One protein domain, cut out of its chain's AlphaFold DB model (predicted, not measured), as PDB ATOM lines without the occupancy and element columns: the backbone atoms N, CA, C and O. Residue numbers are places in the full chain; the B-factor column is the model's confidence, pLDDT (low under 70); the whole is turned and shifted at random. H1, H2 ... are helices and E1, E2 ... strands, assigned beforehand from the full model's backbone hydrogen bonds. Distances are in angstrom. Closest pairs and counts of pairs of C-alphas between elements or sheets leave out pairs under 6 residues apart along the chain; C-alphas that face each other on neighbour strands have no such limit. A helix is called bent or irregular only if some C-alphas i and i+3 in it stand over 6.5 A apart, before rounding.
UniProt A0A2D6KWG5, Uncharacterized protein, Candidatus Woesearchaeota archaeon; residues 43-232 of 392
ATOM      1  N   ASN A  43     -31.279  53.366  36.745       96.06
ATOM      2  CA  ASN A  43     -31.167  52.633  35.464       96.06
ATOM      3  C   ASN A  43     -29.736  52.276  35.023       96.06
ATOM      4  O   ASN A  43     -29.548  51.748  33.929       96.06
ATOM      5  N   ILE A  44     -28.725  52.515  35.854       98.00
ATOM      6  CA  ILE A  44     -27.348  52.108  35.593       98.00
ATOM      7  C   ILE A  44     -27.071  50.819  36.360       98.00
ATOM      8  O   ILE A  44     -27.040  50.798  37.595       98.00
ATOM      9  N   LEU A  45     -26.861  49.734  35.618       98.19
ATOM     10  CA  LEU A  45     -26.407  48.461  36.158       98.19
ATOM     11  C   LEU A  45     -24.880  48.501  36.287       98.19
ATOM     12  O   LEU A  45     -24.151  48.441  35.294       98.19
ATOM     13  N   ASN A  46     -24.402  48.637  37.520       98.12
ATOM     14  CA  ASN A  46     -22.988  48.606  37.865       98.12
ATOM     15  C   ASN A  46     -22.580  47.152  38.094       98.12
ATOM     16  O   ASN A  46     -23.175  46.483  38.935       98.12
ATOM     17  N   ILE A  47     -21.586  46.667  37.352       97.69
ATOM     18  CA  ILE A  47     -21.049  45.306  37.428       97.69
ATOM     19  C   ILE A  47     -19.533  45.420  37.560       97.69
ATOM     20  O   ILE A  47     -18.840  45.680  36.574       97.69
ATOM     21  N   LYS A  48     -18.996  45.232  38.769       94.75
ATOM     22  CA  LYS A  48     -17.597  45.562  39.090       94.75
ATOM     23  C   LYS A  48     -17.263  46.993  38.636       94.75
ATOM     24  O   LYS A  48     -17.909  47.940  39.066       94.75
ATOM     25  N   ASN A  49     -16.292  47.146  37.740       91.88
ATOM     26  CA  ASN A  49     -15.855  48.414  37.159       91.88
ATOM     27  C   ASN A  49     -16.589  48.785  35.854       91.88
ATOM     28  O   ASN A  49     -16.200  49.737  35.182       91.88
ATOM     29  N   LYS A  50     -17.616  48.031  35.447       95.56
ATOM     30  CA  LYS A  50     -18.407  48.307  34.243       95.56
ATOM     31  C   LYS A  50     -19.748  48.924  34.619       95.56
ATOM     32  O   LYS A  50     -20.399  48.486  35.563       95.56
ATOM     33  N   LYS A  51     -20.178  49.913  33.838       97.19
ATOM     34  CA  LYS A  51     -21.486  50.563  33.963       97.19
ATOM     35  C   LYS A  51     -22.278  50.324  32.687       97.19
ATOM     36  O   LYS A  51     -21.769  50.568  31.596       97.19
ATOM     37  N   ILE A  52     -23.511  49.848  32.817       97.38
ATOM     38  CA  ILE A  52     -24.419  49.634  31.687       97.38
ATOM     39  C   ILE A  52     -25.656  50.491  31.916       97.38
ATOM     40  O   ILE A  52     -26.409  50.252  32.856       97.38
ATOM     41  N   ASN A  53     -25.872  51.481  31.053       97.56
ATOM     42  CA  ASN A  53     -27.103  52.259  31.063       97.56
ATOM     43  C   ASN A  53     -28.226  51.438  30.415       97.56
ATOM     44  O   ASN A  53     -28.217  51.222  29.204       97.56
ATOM     45  N   LEU A  54     -29.182  50.985  31.227       97.69
ATOM     46  CA  LEU A  54     -30.294  50.150  30.783       97.69
ATOM     47  C   LEU A  54     -31.290  50.909  29.897       97.69
ATOM     48  O   LEU A  54     -31.958  50.266  29.100       97.69
ATOM     49  N   LYS A  55     -31.344  52.253  29.953       97.00
ATOM     50  CA  LYS A  55     -32.214  53.059  29.070       97.00
ATOM     51  C   LYS A  55     -31.852  52.939  27.585       97.00
ATOM     52  O   LYS A  55     -32.661  53.276  26.736       97.00
ATOM     53  N   ARG A  56     -30.640  52.471  27.264       96.88
ATOM     54  CA  ARG A  56     -30.190  52.267  25.876       96.88
ATOM     55  C   ARG A  56     -30.822  51.045  25.204       96.88
ATOM     56  O   ARG A  56     -30.594  50.847  24.016       96.88
ATOM     57  N   TYR A  57     -31.548  50.219  25.956       98.00
ATOM     58  CA  TYR A  57     -32.103  48.962  25.470       98.00
ATOM     59  C   TYR A  57     -33.614  48.936  25.667       98.00
ATOM     60  O   TYR A  57     -34.108  49.348  26.715       98.00
ATOM     61  N   LYS A  58     -34.343  48.413  24.678       97.75
ATOM     62  CA  LYS A  58     -35.807  48.295  24.750       97.75
ATOM     63  C   LYS A  58     -36.250  47.149  25.648       97.75
ATOM     64  O   LYS A  58     -37.256  47.257  26.342       97.75
ATOM     65  N   ARG A  59     -35.516  46.036  25.612       98.38
ATOM     66  CA  ARG A  59     -35.849  44.815  26.351       98.38
ATOM     67  C   ARG A  59     -34.597  44.179  26.934       98.38
ATOM     68  O   ARG A  59     -33.511  44.251  26.353       98.38
ATOM     69  N   ILE A  60     -34.760  43.534  28.084       98.69
ATOM     70  CA  ILE A  60     -33.691  42.836  28.795       98.69
ATOM     71  C   ILE A  60     -34.072  41.370  28.954       98.69
ATOM     72  O   ILE A  60     -35.127  41.025  29.489       98.69
ATOM     73  N   PHE A  61     -33.166  40.501  28.525       98.81
ATOM     74  CA  PHE A  61     -33.312  39.057  28.568       98.81
ATOM     75  C   PHE A  61     -32.239  38.430  29.446       98.81
ATOM     76  O   PHE A  61     -31.104  38.910  29.505       98.81
ATOM     77  N   VAL A  62     -32.578  37.320  30.099       98.81
ATOM     78  CA  VAL A  62     -31.614  36.545  30.889       98.81
ATOM     79  C   VAL A  62     -31.492  35.141  30.323       98.81
ATOM     80  O   VAL A  62     -32.463  34.395  30.265       98.81
ATOM     81  N   ILE A  63     -30.282  34.746  29.949       98.75
ATOM     82  CA  ILE A  63     -29.983  33.353  29.602       98.75
ATOM     83  C   ILE A  63     -28.963  32.797  30.583       98.75
ATOM     84  O   ILE A  63     -28.156  33.546  31.131       98.75
ATOM     85  N   GLY A  64     -28.931  31.485  30.789       98.44
ATOM     86  CA  GLY A  64     -27.887  30.915  31.634       98.44
ATOM     87  C   GLY A  64     -27.678  29.421  31.494       98.44
ATOM     88  O   GLY A  64     -28.583  28.666  31.151       98.44
ATOM     89  N   PHE A  65     -26.458  28.985  31.787       98.31
ATOM     90  CA  PHE A  65     -26.061  27.583  31.751       98.31
ATOM     91  C   PHE A  65     -24.903  27.312  32.717       98.31
ATOM     92  O   PHE A  65     -23.913  28.041  32.763       98.31
ATOM     93  N   GLY A  66     -25.025  26.241  33.501       96.31
ATOM     94  CA  GLY A  66     -24.018  25.844  34.491       96.31
ATOM     95  C   GLY A  66     -24.625  25.376  35.819       96.31
ATOM     96  O   GLY A  66     -25.817  25.534  36.069       96.31
ATOM     97  N   LYS A  67     -23.812  24.780  36.696       94.00
ATOM     98  CA  LYS A  67     -24.246  24.261  38.006       94.00
ATOM     99  C   LYS A  67     -24.823  25.361  38.910       94.00
ATOM    100  O   LYS A  67     -25.758  25.085  39.652       94.00
ATOM    101  N   ALA A  68     -24.290  26.582  38.825       95.06
ATOM    102  CA  ALA A  68     -24.691  27.723  39.652       95.06
ATOM    103  C   ALA A  68     -25.584  28.735  38.913       95.06
ATOM    104  O   ALA A  68     -26.040  29.695  39.530       95.06
ATOM    105  N   SER A  69     -25.858  28.542  37.615       97.00
ATOM    106  CA  SER A  69     -26.578  29.530  36.797       97.00
ATOM    107  C   SER A  69     -27.982  29.836  37.321       97.00
ATOM    108  O   SER A  69     -28.395  30.985  37.246       97.00
ATOM    109  N   SER A  70     -28.696  28.864  37.900       96.81
ATOM    110  CA  SER A  70     -30.013  29.112  38.497       96.81
ATOM    111  C   SER A  70     -29.926  30.010  39.733       96.81
ATOM    112  O   SER A  70     -30.648  30.997  39.817       96.81
ATOM    113  N   LEU A  71     -28.980  29.754  40.644       96.31
ATOM    114  CA  LEU A  71     -28.727  30.628  41.798       96.31
ATOM    115  C   LEU A  71     -28.276  32.029  41.366       96.31
ATOM    116  O   LEU A  71     -28.663  33.014  41.986       96.31
ATOM    117  N   MET A  72     -27.498  32.126  40.284       97.94
ATOM    118  CA  MET A  72     -27.160  33.419  39.690       97.94
ATOM    119  C   MET A  72     -28.411  34.124  39.150       97.94
ATOM    120  O   MET A  72     -28.599  35.312  39.395       97.94
ATOM    121  N   GLY A  73     -29.285  33.383  38.463       98.19
ATOM    122  CA  GLY A  73     -30.552  33.875  37.926       98.19
ATOM    123  C   GLY A  73     -31.465  34.440  39.003       98.19
ATOM    124  O   GLY A  73     -32.005  35.522  38.813       98.19
ATOM    125  N   LYS A  74     -31.546  33.773  40.162       98.00
ATOM    126  CA  LYS A  74     -32.305  34.251  41.326       98.00
ATOM    127  C   LYS A  74     -31.886  35.658  41.754       98.00
ATOM    128  O   LYS A  74     -32.733  36.527  41.935       98.00
ATOM    129  N   GLU A  75     -30.585  35.908  41.892       98.06
ATOM    130  CA  GLU A  75     -30.106  37.230  42.307       98.06
ATOM    131  C   GLU A  75     -30.227  38.282  41.205       98.06
ATOM    132  O   GLU A  75     -30.494  39.444  41.500       98.06
ATOM    133  N   ILE A  76     -30.065  37.894  39.939       98.50
ATOM    134  CA  ILE A  76     -30.268  38.809  38.811       98.50
ATOM    135  C   ILE A  76     -31.740  39.202  38.680       98.50
ATOM    136  O   ILE A  76     -32.026  40.380  38.478       98.50
ATOM    137  N   GLU A  77     -32.672  38.265  38.865       98.44
ATOM    138  CA  GLU A  77     -34.107  38.558  38.915       98.44
ATOM    139  C   GLU A  77     -34.455  39.474  40.086       98.44
ATOM    140  O   GLU A  77     -35.205  40.428  39.906       98.44
ATOM    141  N   ARG A  78     -33.837  39.273  41.255       98.06
ATOM    142  CA  ARG A  78     -34.000  40.182  42.397       98.06
ATOM    143  C   ARG A  78     -33.507  41.604  42.097       98.06
ATOM    144  O   ARG A  78     -34.119  42.561  42.553       98.06
ATOM    145  N   ILE A  79     -32.402  41.751  41.360       98.06
ATOM    146  CA  ILE A  79     -31.805  43.061  41.037       98.06
ATOM    147  C   ILE A  79     -32.572  43.784  39.924       98.06
ATOM    148  O   ILE A  79     -32.753  44.998  39.996       98.06
ATOM    149  N   LEU A  80     -32.975  43.071  38.871       98.06
ATOM    150  CA  LEU A  80     -33.608  43.670  37.691       98.06
ATOM    151  C   LEU A  80     -35.138  43.708  37.786       98.06
ATOM    152  O   LEU A  80     -35.759  44.569  37.162       98.06
ATOM    153  N   GLY A  81     -35.748  42.811  38.561       97.31
ATOM    154  CA  GLY A  81     -37.186  42.770  38.810       97.31
ATOM    155  C   GLY A  81     -38.010  42.743  37.524       97.31
ATOM    156  O   GLY A  81     -37.762  41.944  36.618       97.31
ATOM    157  N   SER A  82     -38.983  43.654  37.433       96.94
ATOM    158  CA  SER A  82     -39.901  43.785  36.293       96.94
ATOM    159  C   SER A  82     -39.236  44.113  34.959       96.94
ATOM    160  O   SER A  82     -39.850  43.922  33.915       96.94
ATOM    161  N   ARG A  83     -37.970  44.543  34.979       97.75
ATOM    162  CA  ARG A  83     -37.211  44.901  33.776       97.75
ATOM    163  C   ARG A  83     -36.822  43.691  32.930       97.75
ATOM    164  O   ARG A  83     -36.417  43.878  31.792       97.75
ATOM    165  N   ILE A  84     -36.894  42.474  33.478       98.62
ATOM    166  CA  ILE A  84     -36.660  41.247  32.710       98.62
ATOM    167  C   ILE A  84     -37.918  40.932  31.900       98.62
ATOM    168  O   ILE A  84     -38.972  40.634  32.469       98.62
ATOM    169  N   ASN A  85     -37.783  40.957  30.576       98.44
ATOM    170  CA  ASN A  85     -38.861  40.638  29.646       98.44
ATOM    171  C   ASN A  85     -39.075  39.127  29.523       98.44
ATOM    172  O   ASN A  85     -40.211  38.671  29.496       98.44
ATOM    173  N   ASN A  86     -37.993  38.351  29.437       98.31
ATOM    174  CA  ASN A  86     -38.037  36.890  29.393       98.31
ATOM    175  C   ASN A  86     -36.662  36.315  29.774       98.31
ATOM    176  O   ASN A  86     -35.632  36.988  29.647       98.31
ATOM    177  N   GLY A  87     -36.609  35.058  30.203       98.44
ATOM    178  CA  GLY A  87     -35.344  34.380  30.419       98.44
ATOM    179  C   GLY A  87     -35.436  32.864  30.456       98.44
ATOM    180  O   GLY A  87     -36.460  32.293  30.818       98.44
ATOM    181  N   ILE A  88     -34.337  32.205  30.089       98.69
ATOM    182  CA  ILE A  88     -34.216  30.744  30.096       98.69
ATOM    183  C   ILE A  88     -32.853  30.348  30.657       98.69
ATOM    184  O   ILE A  88     -31.803  30.681  30.104       98.69
ATOM    185  N   ILE A  89     -32.861  29.579  31.740       98.69
ATOM    186  CA  ILE A  89     -31.659  29.039  32.369       98.69
ATOM    187  C   ILE A  89     -31.723  27.520  32.359       98.69
ATOM    188  O   ILE A  89     -32.717  26.940  32.769       98.69
ATOM    189  N   ILE A  90     -30.630  26.861  31.981       98.31
ATOM    190  CA  ILE A  90     -30.435  25.435  32.238       98.31
ATOM    191  C   ILE A  90     -29.415  25.212  33.359       98.31
ATOM    192  O   ILE A  90     -28.277  25.682  33.301       98.31
ATOM    193  N   SER A  91     -29.808  24.474  34.396       96.75
ATOM    194  CA  SER A  91     -28.955  24.193  35.554       96.75
ATOM    195  C   SER A  91     -29.172  22.786  36.109       96.75
ATOM    196  O   SER A  91     -30.052  22.059  35.667       96.75
ATOM    197  N   THR A  92     -28.361  22.377  37.084       92.62
ATOM    198  CA  THR A  92     -28.536  21.088  37.790       92.62
ATOM    199  C   THR A  92     -29.595  21.153  38.893       92.62
ATOM    200  O   THR A  92     -30.138  20.124  39.296       92.62
ATOM    201  N   LYS A  93     -29.919  22.367  39.356       88.62
ATOM    202  CA  LYS A  93     -30.971  22.636  40.337       88.62
ATOM    203  C   LYS A  93     -32.131  23.350  39.661       88.62
ATOM    204  O   LYS A  93     -31.907  24.376  39.016       88.62
ATOM    205  N   ASN A  94     -33.335  22.816  39.847       90.25
ATOM    206  CA  ASN A  94     -34.556  23.528  39.500       90.25
ATOM    207  C   ASN A  94     -34.918  24.475  40.644       90.25
ATOM    208  O   ASN A  94     -34.916  24.041  41.796       90.25
ATOM    209  N   ILE A  95     -35.200  25.735  40.333       94.06
ATOM    210  CA  ILE A  95     -35.732  26.707  41.290       94.06
ATOM    211  C   ILE A  95     -36.849  27.477  40.593       94.06
ATOM    212  O   ILE A  95     -36.723  27.793  39.411       94.06
ATOM    213  N   GLN A  96     -37.913  27.791  41.324       96.69
ATOM    214  CA  GLN A  96     -38.981  28.626  40.796       96.69
ATOM    215  C   GLN A  96     -38.533  30.091  40.805       96.69
ATOM    216  O   GLN A  96     -38.081  30.595  41.833       96.69
ATOM    217  N   LEU A  97     -38.661  30.760  39.661       97.31
ATOM    218  CA  LEU A  97     -38.435  32.193  39.473       97.31
ATOM    219  C   LEU A  97     -39.655  32.791  38.760       97.31
ATOM    220  O   LEU A  97     -40.430  32.061  38.143       97.31
ATOM    221  N   LYS A  98     -39.855  34.105  38.872       97.38
ATOM    222  CA  LYS A  98     -41.067  34.772  38.363       97.38
ATOM    223  C   LYS A  98     -41.004  35.056  36.861       97.38
ATOM    224  O   LYS A  98     -42.031  35.046  36.195       97.38
ATOM    225  N   ARG A  99     -39.818  35.362  36.338       97.56
ATOM    226  CA  ARG A  99     -39.596  35.870  34.968       97.56
ATOM    227  C   ARG A  99     -38.602  35.039  34.173       97.56
ATOM    228  O   ARG A  99     -38.514  35.185  32.956       97.56
ATOM    229  N   ILE A 100     -37.841  34.188  34.851       98.62
ATOM    230  CA  ILE A 100     -36.838  33.323  34.237       98.62
ATOM    231  C   ILE A 100     -37.286  31.866  34.345       98.62
ATOM    232  O   ILE A 100     -37.390  31.313  35.435       98.62
ATOM    233  N   ASN A 101     -37.466  31.194  33.211       98.31
ATOM    234  CA  ASN A 101     -37.734  29.762  33.181       98.31
ATOM    235  C   ASN A 101     -36.452  28.967  33.483       98.31
ATOM    236  O   ASN A 101     -35.480  29.029  32.724       98.31
ATOM    237  N   VAL A 102     -36.442  28.201  34.577       98.50
ATOM    238  CA  VAL A 102     -35.313  27.344  34.959       98.50
ATOM    239  C   VAL A 102     -35.602  25.896  34.570       98.50
ATOM    240  O   VAL A 102     -36.542  25.270  35.043       98.50
ATOM    241  N   ILE A 103     -34.743  25.327  33.730       98.06
ATOM    242  CA  ILE A 103     -34.834  23.947  33.259       98.06
ATOM    243  C   ILE A 103     -33.756  23.108  33.950       98.06
ATOM    244  O   ILE A 103     -32.560  23.416  33.892       98.06
ATOM    245  N   LYS A 104     -34.165  21.997  34.572       97.31
ATOM    246  CA  LYS A 104     -33.240  21.021  35.164       97.31
ATOM    247  C   LYS A 104     -32.600  20.147  34.081       97.31
ATOM    248  O   LYS A 104     -33.270  19.335  33.447       97.31
ATOM    249  N   GLY A 105     -31.293  20.294  33.891       96.25
ATOM    250  CA  GLY A 105     -30.463  19.474  33.006       96.25
ATOM    251  C   GLY A 105     -29.593  18.460  33.754       96.25
ATOM    252  O   GLY A 105     -29.599  18.396  34.984       96.25
ATOM    253  N   THR A 106     -28.807  17.683  33.004       93.88
ATOM    254  CA  THR A 106     -27.874  16.685  33.553       93.88
ATOM    255  C   THR A 106     -26.409  17.083  33.367       93.88
ATOM    256  O   THR A 106     -26.044  17.790  32.427       93.88
ATOM    257  N   HIS A 107     -25.562  16.612  34.279       90.62
ATOM    258  CA  HIS A 107     -24.107  16.773  34.294       90.62
ATOM    259  C   HIS A 107     -23.509  15.525  34.978       90.62
ATOM    260  O   HIS A 107     -24.141  15.039  35.915       90.62
ATOM    261  N   PRO A 108     -22.339  14.988  34.569       88.94
ATOM    262  CA  PRO A 108     -21.341  15.545  33.641       88.94
ATOM    263  C   PRO A 108     -21.586  15.270  32.155       88.94
ATOM    264  O   PRO A 108     -20.925  15.874  31.308       88.94
ATOM    265  N   MET A 109     -22.531  14.389  31.827       91.00
ATOM    266  CA  MET A 109     -22.849  14.031  30.446       91.00
ATOM    267  C   MET A 109     -24.081  14.788  29.922       91.00
ATOM    268  O   MET A 109     -25.038  14.989  30.677       91.00
ATOM    269  N   PRO A 110     -24.073  15.204  28.640       93.19
ATOM    270  CA  PRO A 110     -25.239  15.796  27.995       93.19
ATOM    271  C   PRO A 110     -26.360  14.762  27.820       93.19
ATOM    272  O   PRO A 110     -26.100  13.600  27.511       93.19
ATOM    273  N   SER A 111     -27.606  15.205  27.968       95.81
ATOM    274  CA  SER A 111     -28.834  14.423  27.773       95.81
ATOM    275  C   SER A 111     -29.789  15.095  26.785       95.81
ATOM    276  O   SER A 111     -29.608  16.257  26.410       95.81
ATOM    277  N   ILE A 112     -30.854  14.386  26.400       96.88
ATOM    278  CA  ILE A 112     -31.913  14.939  25.546       96.88
ATOM    279  C   ILE A 112     -32.592  16.165  26.185       96.88
ATOM    280  O   ILE A 112     -32.948  17.118  25.496       96.88
ATOM    281  N   LYS A 113     -32.677  16.211  27.523       96.75
ATOM    282  CA  LYS A 113     -33.179  17.383  28.256       96.75
ATOM    283  C   LYS A 113     -32.276  18.599  28.035       96.75
ATOM    284  O   LYS A 113     -32.778  19.699  27.811       96.75
ATOM    285  N   ASN A 114     -30.952  18.402  28.034       98.06
ATOM    286  CA  ASN A 114     -29.998  19.471  27.719       98.06
ATOM    287  C   ASN A 114     -30.155  19.969  26.281       98.06
ATOM    288  O   ASN A 114     -30.133  21.180  26.054       98.06
ATOM    289  N   LEU A 115     -30.340  19.047  25.333       98.00
ATOM    290  CA  LEU A 115     -30.576  19.362  23.926       98.00
ATOM    291  C   LEU A 115     -31.806  20.260  23.756       98.00
ATOM    292  O   LEU A 115     -31.708  21.350  23.194       98.00
ATOM    293  N   ASN A 116     -32.946  19.831  24.297       98.19
ATOM    294  CA  ASN A 116     -34.216  20.538  24.159       98.19
ATOM    295  C   ASN A 116     -34.182  21.918  24.827       98.19
ATOM    296  O   ASN A 116     -34.635  22.901  24.244       98.19
ATOM    297  N   ALA A 117     -33.580  22.031  26.013       98.19
ATOM    298  CA  ALA A 117     -33.385  23.323  26.667       98.19
ATOM    299  C   ALA A 117     -32.473  24.255  25.856       98.19
ATOM    300  O   ALA A 117     -32.750  25.446  25.735       98.19
ATOM    301  N   THR A 118     -31.403  23.714  25.262       98.50
ATOM    302  CA  THR A 118     -30.490  24.498  24.421       98.50
ATOM    303  C   THR A 118     -31.201  25.008  23.168       98.50
ATOM    304  O   THR A 118     -31.014  26.169  22.816       98.50
ATOM    305  N   LYS A 119     -32.069  24.202  22.540       98.38
ATOM    306  CA  LYS A 119     -32.919  24.652  21.422       98.38
ATOM    307  C   LYS A 119     -33.815  25.830  21.819       98.38
ATOM    308  O   LYS A 119     -33.875  26.807  21.083       98.38
ATOM    309  N   LYS A 120     -34.438  25.788  23.005       98.50
ATOM    310  CA  LYS A 120     -35.244  26.911  23.524       98.50
ATOM    311  C   LYS A 120     -34.408  28.180  23.735       98.50
ATOM    312  O   LYS A 120     -34.832  29.261  23.343       98.50
ATOM    313  N   ILE A 121     -33.204  28.050  24.305       98.56
ATOM    314  CA  ILE A 121     -32.264  29.175  24.470       98.56
ATOM    315  C   ILE A 121     -31.881  29.772  23.109       98.56
ATOM    316  O   ILE A 121     -31.859  30.990  22.968       98.56
ATOM    317  N   ILE A 122     -31.599  28.933  22.109       98.31
ATOM    318  CA  ILE A 122     -31.285  29.380  20.745       98.31
ATOM    319  C   ILE A 122     -32.464  30.131  20.133       98.31
ATOM    320  O   ILE A 122     -32.263  31.237  19.649       98.31
ATOM    321  N   GLY A 123     -33.678  29.576  20.210       98.12
ATOM    322  CA  GLY A 123     -34.883  30.232  19.696       98.12
ATOM    323  C   GLY A 123     -35.100  31.614  20.314       98.12
ATOM    324  O   GLY A 123     -35.334  32.578  19.589       98.12
ATOM    325  N   LEU A 124     -34.910  31.740  21.636       98.25
ATOM    326  CA  LEU A 124     -34.953  33.037  22.312       98.25
ATOM    327  C   LEU A 124     -33.895  33.992  21.746       98.25
ATOM    328  O   LEU A 124     -34.252  35.068  21.285       98.25
ATOM    329  N   ILE A 125     -32.618  33.599  21.742       97.44
ATOM    330  CA  ILE A 125     -31.500  34.459  21.316       97.44
ATOM    331  C   ILE A 125     -31.626  34.899  19.854       97.44
ATOM    332  O   ILE A 125     -31.397  36.071  19.556       97.44
ATOM    333  N   SER A 126     -31.991  33.991  18.950       97.38
ATOM    334  CA  SER A 126     -32.101  34.269  17.513       97.38
ATOM    335  C   SER A 126     -33.207  35.271  17.177       97.38
ATOM    336  O   SER A 126     -33.126  35.938  16.151       97.38
ATOM    337  N   SER A 127     -34.210  35.424  18.050       96.69
ATOM    338  CA  SER A 127     -35.284  36.417  17.882       96.69
ATOM    339  C   SER A 127     -34.876  37.852  18.264       96.69
ATOM    340  O   SER A 127     -35.588  38.807  17.943       96.69
ATOM    341  N   LEU A 128     -33.738  38.024  18.951       97.81
ATOM    342  CA  LEU A 128     -33.342  39.300  19.550       97.81
ATOM    343  C   LEU A 128     -32.676  40.256  18.557       97.81
ATOM    344  O   LEU A 128     -31.911  39.858  17.673       97.81
ATOM    345  N   LYS A 129     -32.944  41.547  18.747       95.94
ATOM    346  CA  LYS A 129     -32.541  42.666  17.888       95.94
ATOM    347  C   LYS A 129     -31.394  43.462  18.532       95.94
ATOM    348  O   LYS A 129     -31.018  43.243  19.679       95.94
ATOM    349  N   LYS A 130     -30.791  44.387  17.773       96.62
ATOM    350  CA  LYS A 130     -29.597  45.159  18.191       96.62
ATOM    351  C   LYS A 130     -29.815  46.049  19.427       96.62
ATOM    352  O   LYS A 130     -28.856  46.377  20.113       96.62
ATOM    353  N   ASP A 131     -31.060  46.434  19.682       96.81
ATOM    354  CA  ASP A 131     -31.526  47.273  20.788       96.81
ATOM    355  C   ASP A 131     -31.967  46.463  22.020       96.81
ATOM    356  O   ASP A 131     -32.428  47.038  23.005       96.81
ATOM    357  N   ASP A 132     -31.783  45.141  22.006       98.44
ATOM    358  CA  ASP A 132     -31.987  44.280  23.169       98.44
ATOM    359  C   ASP A 132     -30.678  44.048  23.943       98.44
ATOM    360  O   ASP A 132     -29.570  44.056  23.389       98.44
ATOM    361  N   LEU A 133     -30.815  43.776  25.244       98.69
ATOM    362  CA  LEU A 133     -29.720  43.375  26.126       98.69
ATOM    363  C   LEU A 133     -29.913  41.940  26.616       98.69
ATOM    364  O   LEU A 133     -30.963  41.588  27.145       98.69
ATOM    365  N   ILE A 134     -28.856  41.138  26.536       98.75
ATOM    366  CA  ILE A 134     -28.789  39.798  27.116       98.75
ATOM    367  C   ILE A 134     -27.828  39.809  28.301       98.75
ATOM    368  O   ILE A 134     -26.635  40.076  28.140       98.75
ATOM    369  N   ILE A 135     -28.314  39.430  29.481       98.75
ATOM    370  CA  ILE A 135     -27.470  39.043  30.614       98.75
ATOM    371  C   ILE A 135     -27.268  37.523  30.557       98.75
ATOM    372  O   ILE A 135     -28.205  36.752  30.758       98.75
ATOM    373  N   CYS A 136     -26.046  37.081  30.256       98.75
ATOM    374  CA  CYS A 136     -25.706  35.668  30.075       98.75
ATOM    375  C   CYS A 136     -24.978  35.109  31.307       98.75
ATOM    376  O   CYS A 136     -23.872  35.531  31.629       98.75
ATOM    377  N   LEU A 137     -25.579  34.151  32.008       98.69
ATOM    378  CA  LEU A 137     -25.072  33.600  33.268       98.69
ATOM    379  C   LEU A 137     -24.333  32.284  33.025       98.69
ATOM    380  O   LEU A 137     -24.945  31.263  32.704       98.69
ATOM    381  N   ILE A 138     -23.013  32.292  33.206       98.38
ATOM    382  CA  ILE A 138     -22.141  31.160  32.879       98.38
ATOM    383  C   ILE A 138     -21.469  30.644  34.148       98.38
ATOM    384  O   ILE A 138     -20.815  31.397  34.864       98.38
ATOM    385  N   SER A 139     -21.578  29.341  34.405       96.25
ATOM    386  CA  SER A 139     -20.827  28.678  35.480       96.25
ATOM    387  C   SER A 139     -20.332  27.284  35.080       96.25
ATOM    388  O   SER A 139     -20.636  26.780  33.991       96.25
ATOM    389  N   GLY A 140     -19.553  26.658  35.967       92.00
ATOM    390  CA  GLY A 140     -19.029  25.300  35.812       92.00
ATOM    391  C   GLY A 140     -20.077  24.274  35.368       92.00
ATOM    392  O   GLY A 140     -21.252  24.369  35.719       92.00
ATOM    393  N   GLY A 141     -19.675  23.291  34.561       91.19
ATOM    394  CA  GLY A 141     -20.582  22.295  33.970       91.19
ATOM    395  C   GLY A 141     -21.368  22.769  32.735       91.19
ATOM    396  O   GLY A 141     -22.036  21.960  32.081       91.19
ATOM    397  N   GLY A 142     -21.243  24.045  32.346       95.50
ATOM    398  CA  GLY A 142     -21.914  24.618  31.173       95.50
ATOM    399  C   GLY A 142     -21.662  23.868  29.858       95.50
ATOM    400  O   GLY A 142     -22.547  23.809  29.012       95.50
ATOM    401  N   SER A 143     -20.508  23.210  29.688       94.50
ATOM    402  CA  SER A 143     -20.202  22.440  28.469       94.50
ATOM    403  C   SER A 143     -21.141  21.252  28.233       94.50
ATOM    404  O   SER A 143     -21.400  20.919  27.073       94.50
ATOM    405  N   ALA A 144     -21.614  20.605  29.303       94.56
ATOM    406  CA  ALA A 144     -22.592  19.518  29.227       94.56
ATOM    407  C   ALA A 144     -24.023  20.066  29.173       94.56
ATOM    408  O   ALA A 144     -24.842  19.569  28.404       94.56
ATOM    409  N   LEU A 145     -24.292  21.120  29.954       97.50
ATOM    410  CA  LEU A 145     -25.625  21.700  30.088       97.50
ATOM    411  C   LEU A 145     -26.098  22.433  28.823       97.50
ATOM    412  O   LEU A 145     -27.245  22.253  28.428       97.50
ATOM    413  N   LEU A 146     -25.218  23.209  28.181       97.81
ATOM    414  CA  LEU A 146     -25.475  23.910  26.922       97.81
ATOM    415  C   LEU A 146     -24.964  23.061  25.749       97.81
ATOM    416  O   LEU A 146     -23.792  23.138  25.357       97.81
ATOM    417  N   CYS A 147     -25.826  22.212  25.200       95.25
ATOM    418  CA  CYS A 147     -25.462  21.215  24.202       95.25
ATOM    419  C   CYS A 147     -26.439  21.221  23.027       95.25
ATOM    420  O   CYS A 147     -27.596  20.856  23.185       95.25
ATOM    421  N   TYR A 148     -25.942  21.578  21.842       97.00
ATOM    422  CA  TYR A 148     -26.656  21.369  20.588       97.00
ATOM    423  C   TYR A 148     -25.672  20.951  19.495       97.00
ATOM    424  O   TYR A 148     -24.954  21.816  18.976       97.00
ATOM    425  N   PRO A 149     -25.536  19.640  19.220       96.94
ATOM    426  CA  PRO A 149     -24.595  19.165  18.226       96.94
ATOM    427  C   PRO A 149     -25.129  19.293  16.800       96.94
ATOM    428  O   PRO A 149     -26.332  19.230  16.590       96.94
ATOM    429  N   ASN A 150     -24.215  19.437  15.840       95.25
ATOM    430  CA  ASN A 150     -24.484  19.451  14.392       95.25
ATOM    431  C   ASN A 150     -24.367  18.058  13.743       95.25
ATOM    432  O   ASN A 150     -24.199  17.937  12.538       95.25
ATOM    433  N   ILE A 151     -24.393  17.017  14.571       95.88
ATOM    434  CA  ILE A 151     -24.426  15.602  14.197       95.88
ATOM    435  C   ILE A 151     -25.511  14.928  15.037       95.88
ATOM    436  O   ILE A 151     -25.962  15.496  16.040       95.88
ATOM    437  N   ALA A 152     -25.883  13.695  14.692       96.62
ATOM    438  CA  ALA A 152     -26.858  12.927  15.459       96.62
ATOM    439  C   ALA A 152     -26.503  12.895  16.961       96.62
ATOM    440  O   ALA A 152     -25.376  12.575  17.357       96.62
ATOM    441  N   PHE A 153     -27.473  13.203  17.830       95.44
ATOM    442  CA  PHE A 153     -27.231  13.347  19.272       95.44
ATOM    443  C   PHE A 153     -26.666  12.065  19.915       95.44
ATOM    444  O   PHE A 153     -25.774  12.124  20.769       95.44
ATOM    445  N   LYS A 154     -27.118  10.891  19.453       95.44
ATOM    446  CA  LYS A 154     -26.597   9.574  19.865       95.44
ATOM    447  C   LYS A 154     -25.112   9.408  19.506       95.44
ATOM    448  O   LYS A 154     -24.321   8.950  20.329       95.44
ATOM    449  N   GLN A 155     -24.702   9.846  18.316       95.38
ATOM    450  CA  GLN A 155     -23.299   9.812  17.886       95.38
ATOM    451  C   GLN A 155     -22.440  10.791  18.701       95.38
ATOM    452  O   GLN A 155     -21.349  10.438  19.162       95.38
ATOM    453  N   TYR A 156     -22.946  12.004  18.940       94.50
ATOM    454  CA  TYR A 156     -22.267  13.008  19.759       94.50
ATOM    455  C   TYR A 156     -22.011  12.510  21.185       94.50
ATOM    456  O   TYR A 156     -20.879  12.548  21.670       94.50
ATOM    457  N   THR A 157     -23.045  12.000  21.855       93.19
ATOM    458  CA  THR A 157     -22.938  11.477  23.226       93.19
ATOM    459  C   THR A 157     -21.975  10.292  23.312       93.19
ATOM    460  O   THR A 157     -21.131  10.286  24.210       93.19
ATOM    461  N   LYS A 158     -22.006   9.354  22.349       93.38
ATOM    462  CA  LYS A 158     -21.035   8.246  22.245       93.38
ATOM    463  C   LYS A 158     -19.598   8.764  22.128       93.38
ATOM    464  O   LYS A 158     -18.714   8.306  22.852       93.38
ATOM    465  N   THR A 159     -19.372   9.765  21.278       91.69
ATOM    466  CA  THR A 159     -18.049  10.371  21.052       91.69
ATOM    467  C   THR A 159     -17.519  11.058  22.310       91.69
ATOM    468  O   THR A 159     -16.379  10.823  22.717       91.69
ATOM    469  N   ILE A 160     -18.351  11.874  22.964       90.38
ATOM    470  CA  ILE A 160     -17.980  12.552  24.211       90.38
ATOM    471  C   ILE A 160     -17.722  11.539  25.325       90.38
ATOM    472  O   ILE A 160     -16.748  11.698  26.052       90.38
ATOM    473  N   ARG A 161     -18.540  10.484  25.438       89.81
ATOM    474  CA  ARG A 161     -18.352   9.434  26.445       89.81
ATOM    475  C   ARG A 161     -17.028   8.706  26.240       89.81
ATOM    476  O   ARG A 161     -16.276   8.572  27.197       89.81
ATOM    477  N   LYS A 162     -16.703   8.307  25.004       88.88
ATOM    478  CA  LYS A 162     -15.421   7.658  24.681       88.88
ATOM    479  C   LYS A 162     -14.235   8.563  25.024       88.88
ATOM    480  O   LYS A 162     -13.305   8.110  25.675       88.88
ATOM    481  N   ALA A 163     -14.294   9.844  24.646       86.25
ATOM    482  CA  ALA A 163     -13.233  10.807  24.952       86.25
ATOM    483  C   ALA A 163     -13.086  11.091  26.457       86.25
ATOM    484  O   ALA A 163     -11.974  11.291  26.939       86.25
ATOM    485  N   PHE A 164     -14.202  11.119  27.191       81.81
ATOM    486  CA  PHE A 164     -14.214  11.299  28.640       81.81
ATOM    487  C   PHE A 164     -13.605  10.089  29.358       81.81
ATOM    488  O   PHE A 164     -12.747  10.257  30.216       81.81
ATOM    489  N   LEU A 165     -14.003   8.874  28.966       80.69
ATOM    490  CA  LEU A 165     -13.509   7.627  29.559       80.69
ATOM    491  C   LEU A 165     -12.046   7.337  29.211       80.69
ATOM    492  O   LEU A 165     -11.346   6.742  30.017       80.69
ATOM    493  N   SER A 166     -11.556   7.794  28.055       75.56
ATOM    494  CA  SER A 166     -10.151   7.619  27.668       75.56
ATOM    495  C   SER A 166      -9.177   8.523  28.437       75.56
ATOM    496  O   SER A 166      -8.013   8.597  28.059       75.56
ATOM    497  N   GLY A 167      -9.643   9.297  29.426       66.62
ATOM    498  CA  GLY A 167      -8.790  10.182  30.231       66.62
ATOM    499  C   GLY A 167      -8.104  11.295  29.432       66.62
ATOM    500  O   GLY A 167      -7.095  11.837  29.875       66.62
ATOM    501  N   LYS A 168      -8.620  11.632  28.239       66.31
ATOM    502  CA  LYS A 168      -8.031  12.680  27.397       66.31
ATOM    503  C   LYS A 168      -8.070  14.017  28.130       66.31
ATOM    504  O   LYS A 168      -9.060  14.335  28.788       66.31
ATOM    505  N   ASP A 169      -7.027  14.823  27.934       73.25
ATOM    506  CA  ASP A 169      -6.968  16.175  28.487       73.25
ATOM    507  C   ASP A 169      -8.232  16.980  28.127       73.25
ATOM    508  O   ASP A 169      -8.805  16.863  27.033       73.25
ATOM    509  N   ILE A 170      -8.660  17.840  29.052       77.19
ATOM    510  CA  ILE A 170      -9.845  18.686  28.913       77.19
ATOM    511  C   ILE A 170      -9.773  19.552  27.651       77.19
ATOM    512  O   ILE A 170     -10.806  19.875  27.055       77.19
ATOM    513  N   SER A 171      -8.562  19.898  27.200       80.75
ATOM    514  CA  SER A 171      -8.332  20.606  25.942       80.75
ATOM    515  C   SER A 171      -8.808  19.797  24.727       80.75
ATOM    516  O   SER A 171      -9.560  20.323  23.901       80.75
ATOM    517  N   ALA A 172      -8.466  18.508  24.645       83.81
ATOM    518  CA  ALA A 172      -8.862  17.613  23.561       83.81
ATOM    519  C   ALA A 172     -10.379  17.399  23.548       83.81
ATOM    520  O   ALA A 172     -11.027  17.505  22.502       83.81
ATOM    521  N   LEU A 173     -10.972  17.191  24.724       86.88
ATOM    522  CA  LEU A 173     -12.417  17.041  24.851       86.88
ATOM    523  C   LEU A 173     -13.153  18.332  24.440       86.88
ATOM    524  O   LEU A 173     -14.175  18.288  23.753       86.88
ATOM    525  N   ASN A 174     -12.605  19.503  24.775       87.31
ATOM    526  CA  ASN A 174     -13.147  20.787  24.336       87.31
ATOM    527  C   ASN A 174     -13.011  21.027  22.826       87.31
ATOM    528  O   ASN A 174     -13.923  21.624  22.250       87.31
ATOM    529  N   LYS A 175     -11.945  20.547  22.170       90.62
ATOM    530  CA  LYS A 175     -11.824  20.596  20.699       90.62
ATOM    531  C   LYS A 175     -12.982  19.843  20.035       90.62
ATOM    532  O   LYS A 175     -13.677  20.420  19.202       90.62
ATOM    533  N   ILE A 176     -13.269  18.616  20.485       90.44
ATOM    534  CA  ILE A 176     -14.409  17.811  20.004       90.44
ATOM    535  C   ILE A 176     -15.730  18.553  20.243       90.44
ATOM    536  O   ILE A 176     -16.539  18.714  19.330       90.44
ATOM    537  N   ARG A 177     -15.937  19.058  21.467       93.12
ATOM    538  CA  ARG A 177     -17.157  19.793  21.829       93.12
ATOM    539  C   ARG A 177     -17.371  21.041  20.970       93.12
ATOM    540  O   ARG A 177     -18.519  21.353  20.685       93.12
ATOM    541  N   LYS A 178     -16.317  21.773  20.599       94.06
ATOM    542  CA  LYS A 178     -16.412  22.972  19.748       94.06
ATOM    543  C   LYS A 178     -16.657  22.621  18.280       94.06
ATOM    544  O   LYS A 178     -17.478  23.280  17.645       94.06
ATOM    545  N   ARG A 179     -15.980  21.583  17.771       93.94
ATOM    546  CA  ARG A 179     -16.143  21.087  16.395       93.94
ATOM    547  C   ARG A 179     -17.600  20.722  16.119       93.94
ATOM    548  O   ARG A 179     -18.185  21.252  15.182       93.94
ATOM    549  N   TYR A 180     -18.194  19.906  16.988       94.62
ATOM    550  CA  TYR A 180     -19.538  19.365  16.783       94.62
ATOM    551  C   TYR A 180     -20.650  20.154  17.481       94.62
ATOM    552  O   TYR A 180     -21.505  19.553  18.118       94.62
ATOM    553  N   SER A 181     -20.613  21.486  17.501       96.44
ATOM    554  CA  SER A 181     -21.598  22.277  18.259       96.44
ATOM    555  C   SER A 181     -22.051  23.516  17.511       96.44
ATOM    556  O   SER A 181     -21.226  24.209  16.914       96.44
ATOM    557  N   HIS A 182     -23.340  23.829  17.627       96.94
ATOM    558  CA  HIS A 182     -23.953  25.069  17.148       96.94
ATOM    559  C   HIS A 182     -23.785  26.253  18.110       96.94
ATOM    560  O   HIS A 182     -24.011  27.387  17.719       96.94
ATOM    561  N   VAL A 183     -23.382  26.020  19.364       97.50
ATOM    562  CA  VAL A 183     -23.395  27.061  20.419       97.50
ATOM    563  C   VAL A 183     -22.030  27.341  21.042       97.50
ATOM    564  O   VAL A 183     -21.826  28.379  21.659       97.50
ATOM    565  N   LYS A 184     -21.062  26.435  20.898       96.88
ATOM    566  CA  LYS A 184     -19.735  26.558  21.532       96.88
ATOM    567  C   LYS A 184     -18.763  27.347  20.648       96.88
ATOM    568  O   LYS A 184     -18.979  27.458  19.449       96.88
ATOM    569  N   GLY A 185     -17.674  27.862  21.224       95.31
ATOM    570  CA  GLY A 185     -16.643  28.601  20.476       95.31
ATOM    571  C   GLY A 185     -17.153  29.897  19.837       95.31
ATOM    572  O   GLY A 185     -16.923  30.141  18.659       95.31
ATOM    573  N   GLY A 186     -17.916  30.680  20.594       96.50
ATOM    574  CA  GLY A 186     -18.492  31.960  20.187       96.50
ATOM    575  C   GLY A 186     -19.764  31.842  19.357       96.50
ATOM    576  O   GLY A 186     -20.406  32.854  19.105       96.50
ATOM    577  N   LYS A 187     -20.147  30.631  18.937       97.06
ATOM    578  CA  LYS A 187     -21.286  30.439  18.037       97.06
ATOM    579  C   LYS A 187     -22.617  30.864  18.659       97.06
ATOM    580  O   LYS A 187     -23.423  31.418  17.934       97.06
ATOM    581  N   LEU A 188     -22.815  30.723  19.978       97.56
ATOM    582  CA  LEU A 188     -24.013  31.246  20.654       97.56
ATOM    583  C   LEU A 188     -24.125  32.769  20.494       97.56
ATOM    584  O   LEU A 188     -25.191  33.274  20.166       97.56
ATOM    585  N   ALA A 189     -23.023  33.496  20.698       97.12
ATOM    586  CA  ALA A 189     -23.012  34.953  20.567       97.12
ATOM    587  C   ALA A 189     -23.220  35.441  19.125       97.12
ATOM    588  O   ALA A 189     -23.718  36.547  18.934       97.12
ATOM    589  N   LYS A 190     -22.874  34.617  18.127       96.56
ATOM    590  CA  LYS A 190     -23.094  34.912  16.702       96.56
ATOM    591  C   LYS A 190     -24.552  34.768  16.258       96.56
ATOM    592  O   LYS A 190     -24.886  35.235  15.178       96.56
ATOM    593  N   LEU A 191     -25.415  34.143  17.064       96.69
ATOM    594  CA  LEU A 191     -26.831  33.947  16.726       96.69
ATOM    595  C   LEU A 191     -27.665  35.233  16.808       96.69
ATOM    596  O   LEU A 191     -28.832  35.211  16.433       96.69
ATOM    597  N   THR A 192     -27.108  36.329  17.326       96.81
ATOM    598  CA  THR A 192     -27.834  37.585  17.525       96.81
ATOM    599  C   THR A 192     -26.930  38.798  17.334       96.81
ATOM    600  O   THR A 192     -25.714  38.725  17.512       96.81
ATOM    601  N   ARG A 193     -27.547  39.942  17.022       95.62
ATOM    602  CA  ARG A 193     -26.902  41.263  17.041       95.62
ATOM    603  C   ARG A 193     -27.111  42.007  18.368       95.62
ATOM    604  O   ARG A 193     -26.493  43.049  18.560       95.62
ATOM    605  N   ALA A 194     -27.947  41.484  19.270       97.94
ATOM    606  CA  ALA A 194     -28.164  42.043  20.604       97.94
ATOM    607  C   ALA A 194     -26.856  42.121  21.404       97.94
ATOM    608  O   ALA A 194     -25.941  41.306  21.213       97.94
ATOM    609  N   LYS A 195     -26.770  43.077  22.339       98.12
ATOM    610  CA  LYS A 195     -25.618  43.169  23.246       98.12
ATOM    611  C   LYS A 195     -25.675  42.019  24.248       98.12
ATOM    612  O   LYS A 195     -26.693  41.805  24.896       98.12
ATOM    613  N   ILE A 196     -24.558  41.322  24.443       98.56
ATOM    614  CA  ILE A 196     -24.422  40.242  25.423       98.56
ATOM    615  C   ILE A 196     -23.448  40.660  26.516       98.56
ATOM    616  O   ILE A 196     -22.283  40.958  26.248       98.56
ATOM    617  N   VAL A 197     -23.904  40.616  27.761       98.50
ATOM    618  CA  VAL A 197     -23.076  40.796  28.951       98.50
ATOM    619  C   VAL A 197     -23.027  39.472  29.696       98.50
ATOM    620  O   VAL A 197     -23.990  39.068  30.345       98.50
ATOM    621  N   SER A 198     -21.898  38.777  29.583       98.56
ATOM    622  CA  SER A 198     -21.697  37.481  30.223       98.56
ATOM    623  C   SER A 198     -21.137  37.657  31.627       98.56
ATOM    624  O   SER A 198     -20.075  38.249  31.807       98.56
ATOM    625  N   LEU A 199     -21.815  37.087  32.615       98.62
ATOM    626  CA  LEU A 199     -21.400  37.018  34.009       98.62
ATOM    627  C   LEU A 199     -20.889  35.611  34.290       98.62
ATOM    628  O   LEU A 199     -21.641  34.643  34.181       98.62
ATOM    629  N   ILE A 200     -19.601  35.494  34.606       98.19
ATOM    630  CA  ILE A 200     -18.897  34.211  34.560       98.19
ATOM    631  C   ILE A 200     -18.380  33.820  35.944       98.19
ATOM    632  O   ILE A 200     -17.642  34.574  36.582       98.19
ATOM    633  N   PHE A 201     -18.738  32.616  36.384       97.38
ATOM    634  CA  PHE A 201     -18.136  31.914  37.517       97.38
ATOM    635  C   PHE A 201     -17.227  30.807  36.969       97.38
ATOM    636  O   PHE A 201     -17.700  29.879  36.311       97.38
ATOM    637  N   SER A 202     -15.921  30.923  37.200       95.81
ATOM    638  CA  SER A 202     -14.909  30.017  36.655       95.81
ATOM    639  C   SER A 202     -14.450  28.992  37.684       95.81
ATOM    640  O   SER A 202     -13.861  29.350  38.704       95.81
ATOM    641  N   ASP A 203     -14.627  27.719  37.344       91.88
ATOM    642  CA  ASP A 203     -13.932  26.578  37.942       91.88
ATOM    643  C   ASP A 203     -12.740  26.104  37.090       91.88
ATOM    644  O   ASP A 203     -12.073  25.136  37.430       91.88
ATOM    645  N   VAL A 204     -12.430  26.801  35.991       91.06
ATOM    646  CA  VAL A 204     -11.312  26.452  35.110       91.06
ATOM    647  C   VAL A 204     -10.022  27.071  35.630       91.06
ATOM    648  O   VAL A 204      -9.877  28.297  35.684       91.06
ATOM    649  N   VAL A 205      -9.033  26.225  35.918       87.75
ATOM    650  CA  VAL A 205      -7.680  26.661  36.284       87.75
ATOM    651  C   VAL A 205      -7.097  27.590  35.211       87.75
ATOM    652  O   VAL A 205      -7.001  27.239  34.036       87.75
ATOM    653  N   GLY A 206      -6.685  28.791  35.625       88.62
ATOM    654  CA  GLY A 206      -6.161  29.828  34.730       88.62
ATOM    655  C   GLY A 206      -7.221  30.717  34.070       88.62
ATOM    656  O   GLY A 206      -6.844  31.684  33.417       88.62
ATOM    657  N   ASN A 207      -8.516  30.455  34.280       91.62
ATOM    658  CA  ASN A 207      -9.636  31.310  33.864       91.62
ATOM    659  C   ASN A 207      -9.700  31.628  32.359       91.62
ATOM    660  O   ASN A 207     -10.200  32.684  31.970       91.62
ATOM    661  N   ASN A 208      -9.215  30.730  31.495       93.12
ATOM    662  CA  ASN A 208      -9.341  30.920  30.052       93.12
ATOM    663  C   ASN A 208     -10.827  30.882  29.647       93.12
ATOM    664  O   ASN A 208     -11.457  29.820  29.645       93.12
ATOM    665  N   LEU A 209     -11.374  32.039  29.264       94.00
ATOM    666  CA  LEU A 209     -12.789  32.195  28.920       94.00
ATOM    667  C   LEU A 209     -13.214  31.329  27.725       94.00
ATOM    668  O   LEU A 209     -14.350  30.864  27.674       94.00
ATOM    669  N   ALA A 210     -12.303  31.041  26.788       93.19
ATOM    670  CA  ALA A 210     -12.583  30.158  25.656       93.19
ATOM    671  C   ALA A 210     -12.742  28.683  26.077       93.19
ATOM    672  O   ALA A 210     -13.242  27.864  25.297       93.19
ATOM    673  N   THR A 211     -12.294  28.331  27.282       92.69
ATOM    674  CA  THR A 211     -12.399  26.989  27.868       92.69
ATOM    675  C   THR A 211     -13.651  26.858  28.733       92.69
ATOM    676  O   THR A 211     -14.316  25.821  28.674       92.69
ATOM    677  N   ILE A 212     -14.020  27.902  29.485       94.50
ATOM    678  CA  ILE A 212     -15.207  27.909  30.357       94.50
ATOM    679  C   ILE A 212     -16.469  27.673  29.523       94.50
ATOM    680  O   ILE A 212     -16.730  28.390  28.560       94.50
ATOM    681  N   ALA A 213     -17.237  26.634  29.863       94.75
ATOM    682  CA  ALA A 213     -18.397  26.173  29.090       94.75
ATOM    683  C   ALA A 213     -18.108  25.927  27.588       94.75
ATOM    684  O   ALA A 213     -19.020  25.888  26.763       94.75
ATOM    685  N   SER A 214     -16.836  25.729  27.220       95.38
ATOM    686  CA  SER A 214     -16.344  25.693  25.838       95.38
ATOM    687  C   SER A 214     -16.553  27.008  25.056       95.38
ATOM    688  O   SER A 214     -16.678  26.988  23.829       95.38
ATOM    689  N   GLY A 215     -16.567  28.141  25.764       96.06
ATOM    690  CA  GLY A 215     -16.504  29.505  25.237       96.06
ATOM    691  C   GLY A 215     -17.666  29.926  24.338       96.06
ATOM    692  O   GLY A 215     -17.391  30.421  23.254       96.06
ATOM    693  N   PRO A 216     -18.948  29.737  24.698       97.31
ATOM    694  CA  PRO A 216     -20.080  30.050  23.814       97.31
ATOM    695  C   PRO A 216     -20.201  31.540  23.452       97.31
ATOM    696  O   PRO A 216     -20.727  31.869  22.393       97.31
ATOM    697  N   THR A 217     -19.658  32.431  24.284       97.12
ATOM    698  CA  THR A 217     -19.667  33.894  24.106       97.12
ATOM    699  C   THR A 217     -18.275  34.474  23.821       97.12
ATOM    700  O   THR A 217     -18.031  35.657  24.054       97.12
ATOM    701  N   VAL A 218     -17.334  33.630  23.376       94.69
ATOM    702  CA  VAL A 218     -15.923  33.992  23.174       94.69
ATOM    703  C   VAL A 218     -15.438  33.465  21.823       94.69
ATOM    704  O   VAL A 218     -15.346  32.256  21.617       94.69
ATOM    705  N   ALA A 219     -15.093  34.376  20.917       90.69
ATOM    706  CA  ALA A 219     -14.433  34.114  19.641       90.69
ATOM    707  C   ALA A 219     -13.726  35.388  19.155       90.69
ATOM    708  O   ALA A 219     -13.977  36.474  19.679       90.69
ATOM    709  N   LYS A 220     -12.863  35.244  18.143       83.31
ATOM    710  CA  LYS A 220     -12.302  36.389  17.415       83.31
ATOM    711  C   LYS A 220     -13.453  37.216  16.805       83.31
ATOM    712  O   LYS A 220     -14.425  36.628  16.327       83.31
ATOM    713  N   ASN A 221     -13.329  38.543  16.837       83.81
ATOM    714  CA  ASN A 221     -14.242  39.515  16.213       83.81
ATOM    715  C   ASN A 221     -15.691  39.530  16.759       83.81
ATOM    716  O   ASN A 221     -16.641  39.741  16.010       83.81
ATOM    717  N   LEU A 222     -15.892  39.301  18.066       88.75
ATOM    718  CA  LEU A 222     -17.204  39.456  18.719       88.75
ATOM    719  C   LEU A 222     -17.378  40.843  19.358       88.75
ATOM    720  O   LEU A 222     -17.092  41.030  20.542       88.75
ATOM    721  N   ASN A 223     -17.936  41.792  18.607       89.69
ATOM    722  CA  ASN A 223     -18.096  43.186  19.056       89.69
ATOM    723  C   ASN A 223     -19.323  43.395  19.969       89.69
ATOM    724  O   ASN A 223     -19.376  44.311  20.794       89.69
ATOM    725  N   ASN A 224     -20.315  42.504  19.887       92.94
ATOM    726  CA  ASN A 224     -21.536  42.576  20.690       92.94
ATOM    727  C   ASN A 224     -21.388  41.967  22.094       92.94
ATOM    728  O   ASN A 224     -22.335  42.021  22.872       92.94
ATOM    729  N   THR A 225     -20.224  41.428  22.469       96.25
ATOM    730  CA  THR A 225     -20.051  40.738  23.759       96.25
ATOM    731  C   THR A 225     -19.240  41.539  24.774       96.25
ATOM    732  O   THR A 225     -18.368  42.342  24.448       96.25
ATOM    733  N   THR A 226     -19.532  41.346  26.054       96.69
ATOM    734  CA  THR A 226     -18.725  41.822  27.177       96.69
ATOM    735  C   THR A 226     -18.703  40.716  28.218       96.69
ATOM    736  O   THR A 226     -19.722  40.406  28.822       96.69
ATOM    737  N   ASN A 227     -17.550  40.076  28.393       97.19
ATOM    738  CA  ASN A 227     -17.400  38.932  29.288       97.19
ATOM    739  C   ASN A 227     -16.755  39.385  30.604       97.19
ATOM    740  O   ASN A 227     -15.635  39.889  30.607       97.19
ATOM    741  N   ILE A 228     -17.460  39.206  31.722       97.44
ATOM    742  CA  ILE A 228     -17.050  39.664  33.050       97.44
ATOM    743  C   ILE A 228     -16.886  38.452  33.966       97.44
ATOM    744  O   ILE A 228     -17.850  37.783  34.341       97.44
ATOM    745  N   LEU A 229     -15.642  38.179  34.355       96.81
ATOM    746  CA  LEU A 229     -15.324  37.148  35.337       96.81
ATOM    747  C   LEU A 229     -15.664  37.656  36.739       96.81
ATOM    748  O   LEU A 229     -14.963  38.516  37.272       96.81
ATOM    749  N   LEU A 230     -16.733  37.138  37.341       96.56
ATOM    750  CA  LEU A 230     -17.176  37.521  38.683       96.56
ATOM    751  C   LEU A 230     -16.480  36.708  39.769       96.56
ATOM    752  O   LEU A 230     -15.996  37.298  40.733       96.56
ATOM    753  N   LEU A 231     -16.382  35.393  39.570       96.88
ATOM    754  CA  LEU A 231     -15.874  34.449  40.560       96.88
ATOM    755  C   LEU A 231     -14.812  33.527  39.956       96.88
ATOM    756  O   LEU A 231     -14.974  33.031  38.843       96.88
ATOM    757  N   ASN A 232     -13.736  33.293  40.705       96.56
ATOM    758  CA  ASN A 232     -12.701  32.303  40.423       96.56
ATOM    759  C   ASN A 232     -11.981  31.909  41.726       96.56
ATOM    760  O   ASN A 232     -12.256  32.460  42.793       96.56
TER     761      ASN A 232
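AT A GLANCE: This is residues 43 to 232 of the 392 residues of an uncharacterized protein of Candidatus Woesearchaeota archaeon (UniProt A0A2D6KWG5). A twisted sheet of six parallel strands makes the core, with H1 packed over one face and H2 over the other, three layers in all. Along the longest axis, a helical hairpin of H4 and H5 lies off the sheet at one end, and a small strand hairpin of E1 and E2 at the other. The printed part has 190 residues with six named helices and eight named strands, along the chain E1 E2 E3 H1 E4 E5 H2 E6 H3 H4 H5 H6 E7 E8, and its class is mixed. The sheet's order is E5, E4, E3, E6, E7, E8; the whole is compact, with a radius of gyration of the C-alphas of 15.7 A, yet elongated, spanning 50 by 32 by 28 A.

HOW THE PARTS SIT: E1, residues 44 to 47, and E2, residues 50 to 53, form an antiparallel hairpin, with N 45 and O 52 2.8 A apart. E3, residues 59 to 65, H1, residues 69 to 83, and E4, residues 84 to 91, form a strand-helix-strand unit, two parallel neighbour strands joined through a helix, with a right-handed crossover; N 85 and O 60 are 2.9 A apart. H1 has a height over the sheet of 8.2 A and runs along the strands, at 4 degrees to E3 on the local plane; its closest C-alphas to E4 are Ser 70 and Ser 91, 5.8 A. E5, residues 100 to 104, is an edge strand parallel to E4, with N 101 and O 87 2.8 A apart. H2, residues 112 to 126, is on the opposite face to H1 at a height of 9.5 A; the closest C-alphas of H2 and E4 are Ile 121 and Ile 88, 6.2 A. E6, residues 132 to 138, is parallel to E3, with N 135 and O 61 2.8 A apart; E5, H2 and E6 form a split unit, with E4 and E3 between its strands and a right-handed crossover. H3, residues 142 to 145, is on the same face as H2, over none of the strands, and only just touches residues 114 to 118 of H2, with 3 pairs of C-alphas within 8 A, the closest Asn 114 and Leu 145, 5.5 A. H4, residues 153 to 165, touches H5, residues 170 to 179, with its residues 160 to 164 alone, at a shallow tilt of 14 degrees, opposite ways; their closest C-alphas are Ala 163 and Leu 173, 6.3 A. H6, residues 187 to 190, only grazes the sheet with residues 189 to 190. E7, residues 195 to 201, is parallel to E6, with N 197 and O 134 2.8 A apart, and E6, H3 to H6 and E7 form another strand-helix-strand unit. E8, residues 225 to 231, is the other edge strand, parallel to E7, with N 226 and O 196 2.8 A apart. Every O i to N i+4 pair is within hydrogen-bond range in H2, H4 and H5, and 9 of 11 are in H1; H3 and H6 are too short for such a pair.

IN THESE COORDINATES: E1 begins at C-alpha 44 (-27.348, 52.108, 35.593), and E8 ends at C-alpha 231 (-15.874, 34.449, 40.560). From first to last C-alpha, E3 is 20.5 A, H2 20.9 A and H4 18.1 A long. H1, 18.9 A long, is irregular: C-alphas 79 and 82 are 9.4 A apart.

THE WHOLE: The two C-alphas farthest apart, Lys 55 and Ser 166, are 50.5 A apart. The printed part has no cut, and the link from E7 to E8, residues 202 to 224, is long. Mean pLDDT of the printed part is 94.8; residues 167 to 168 are under 70.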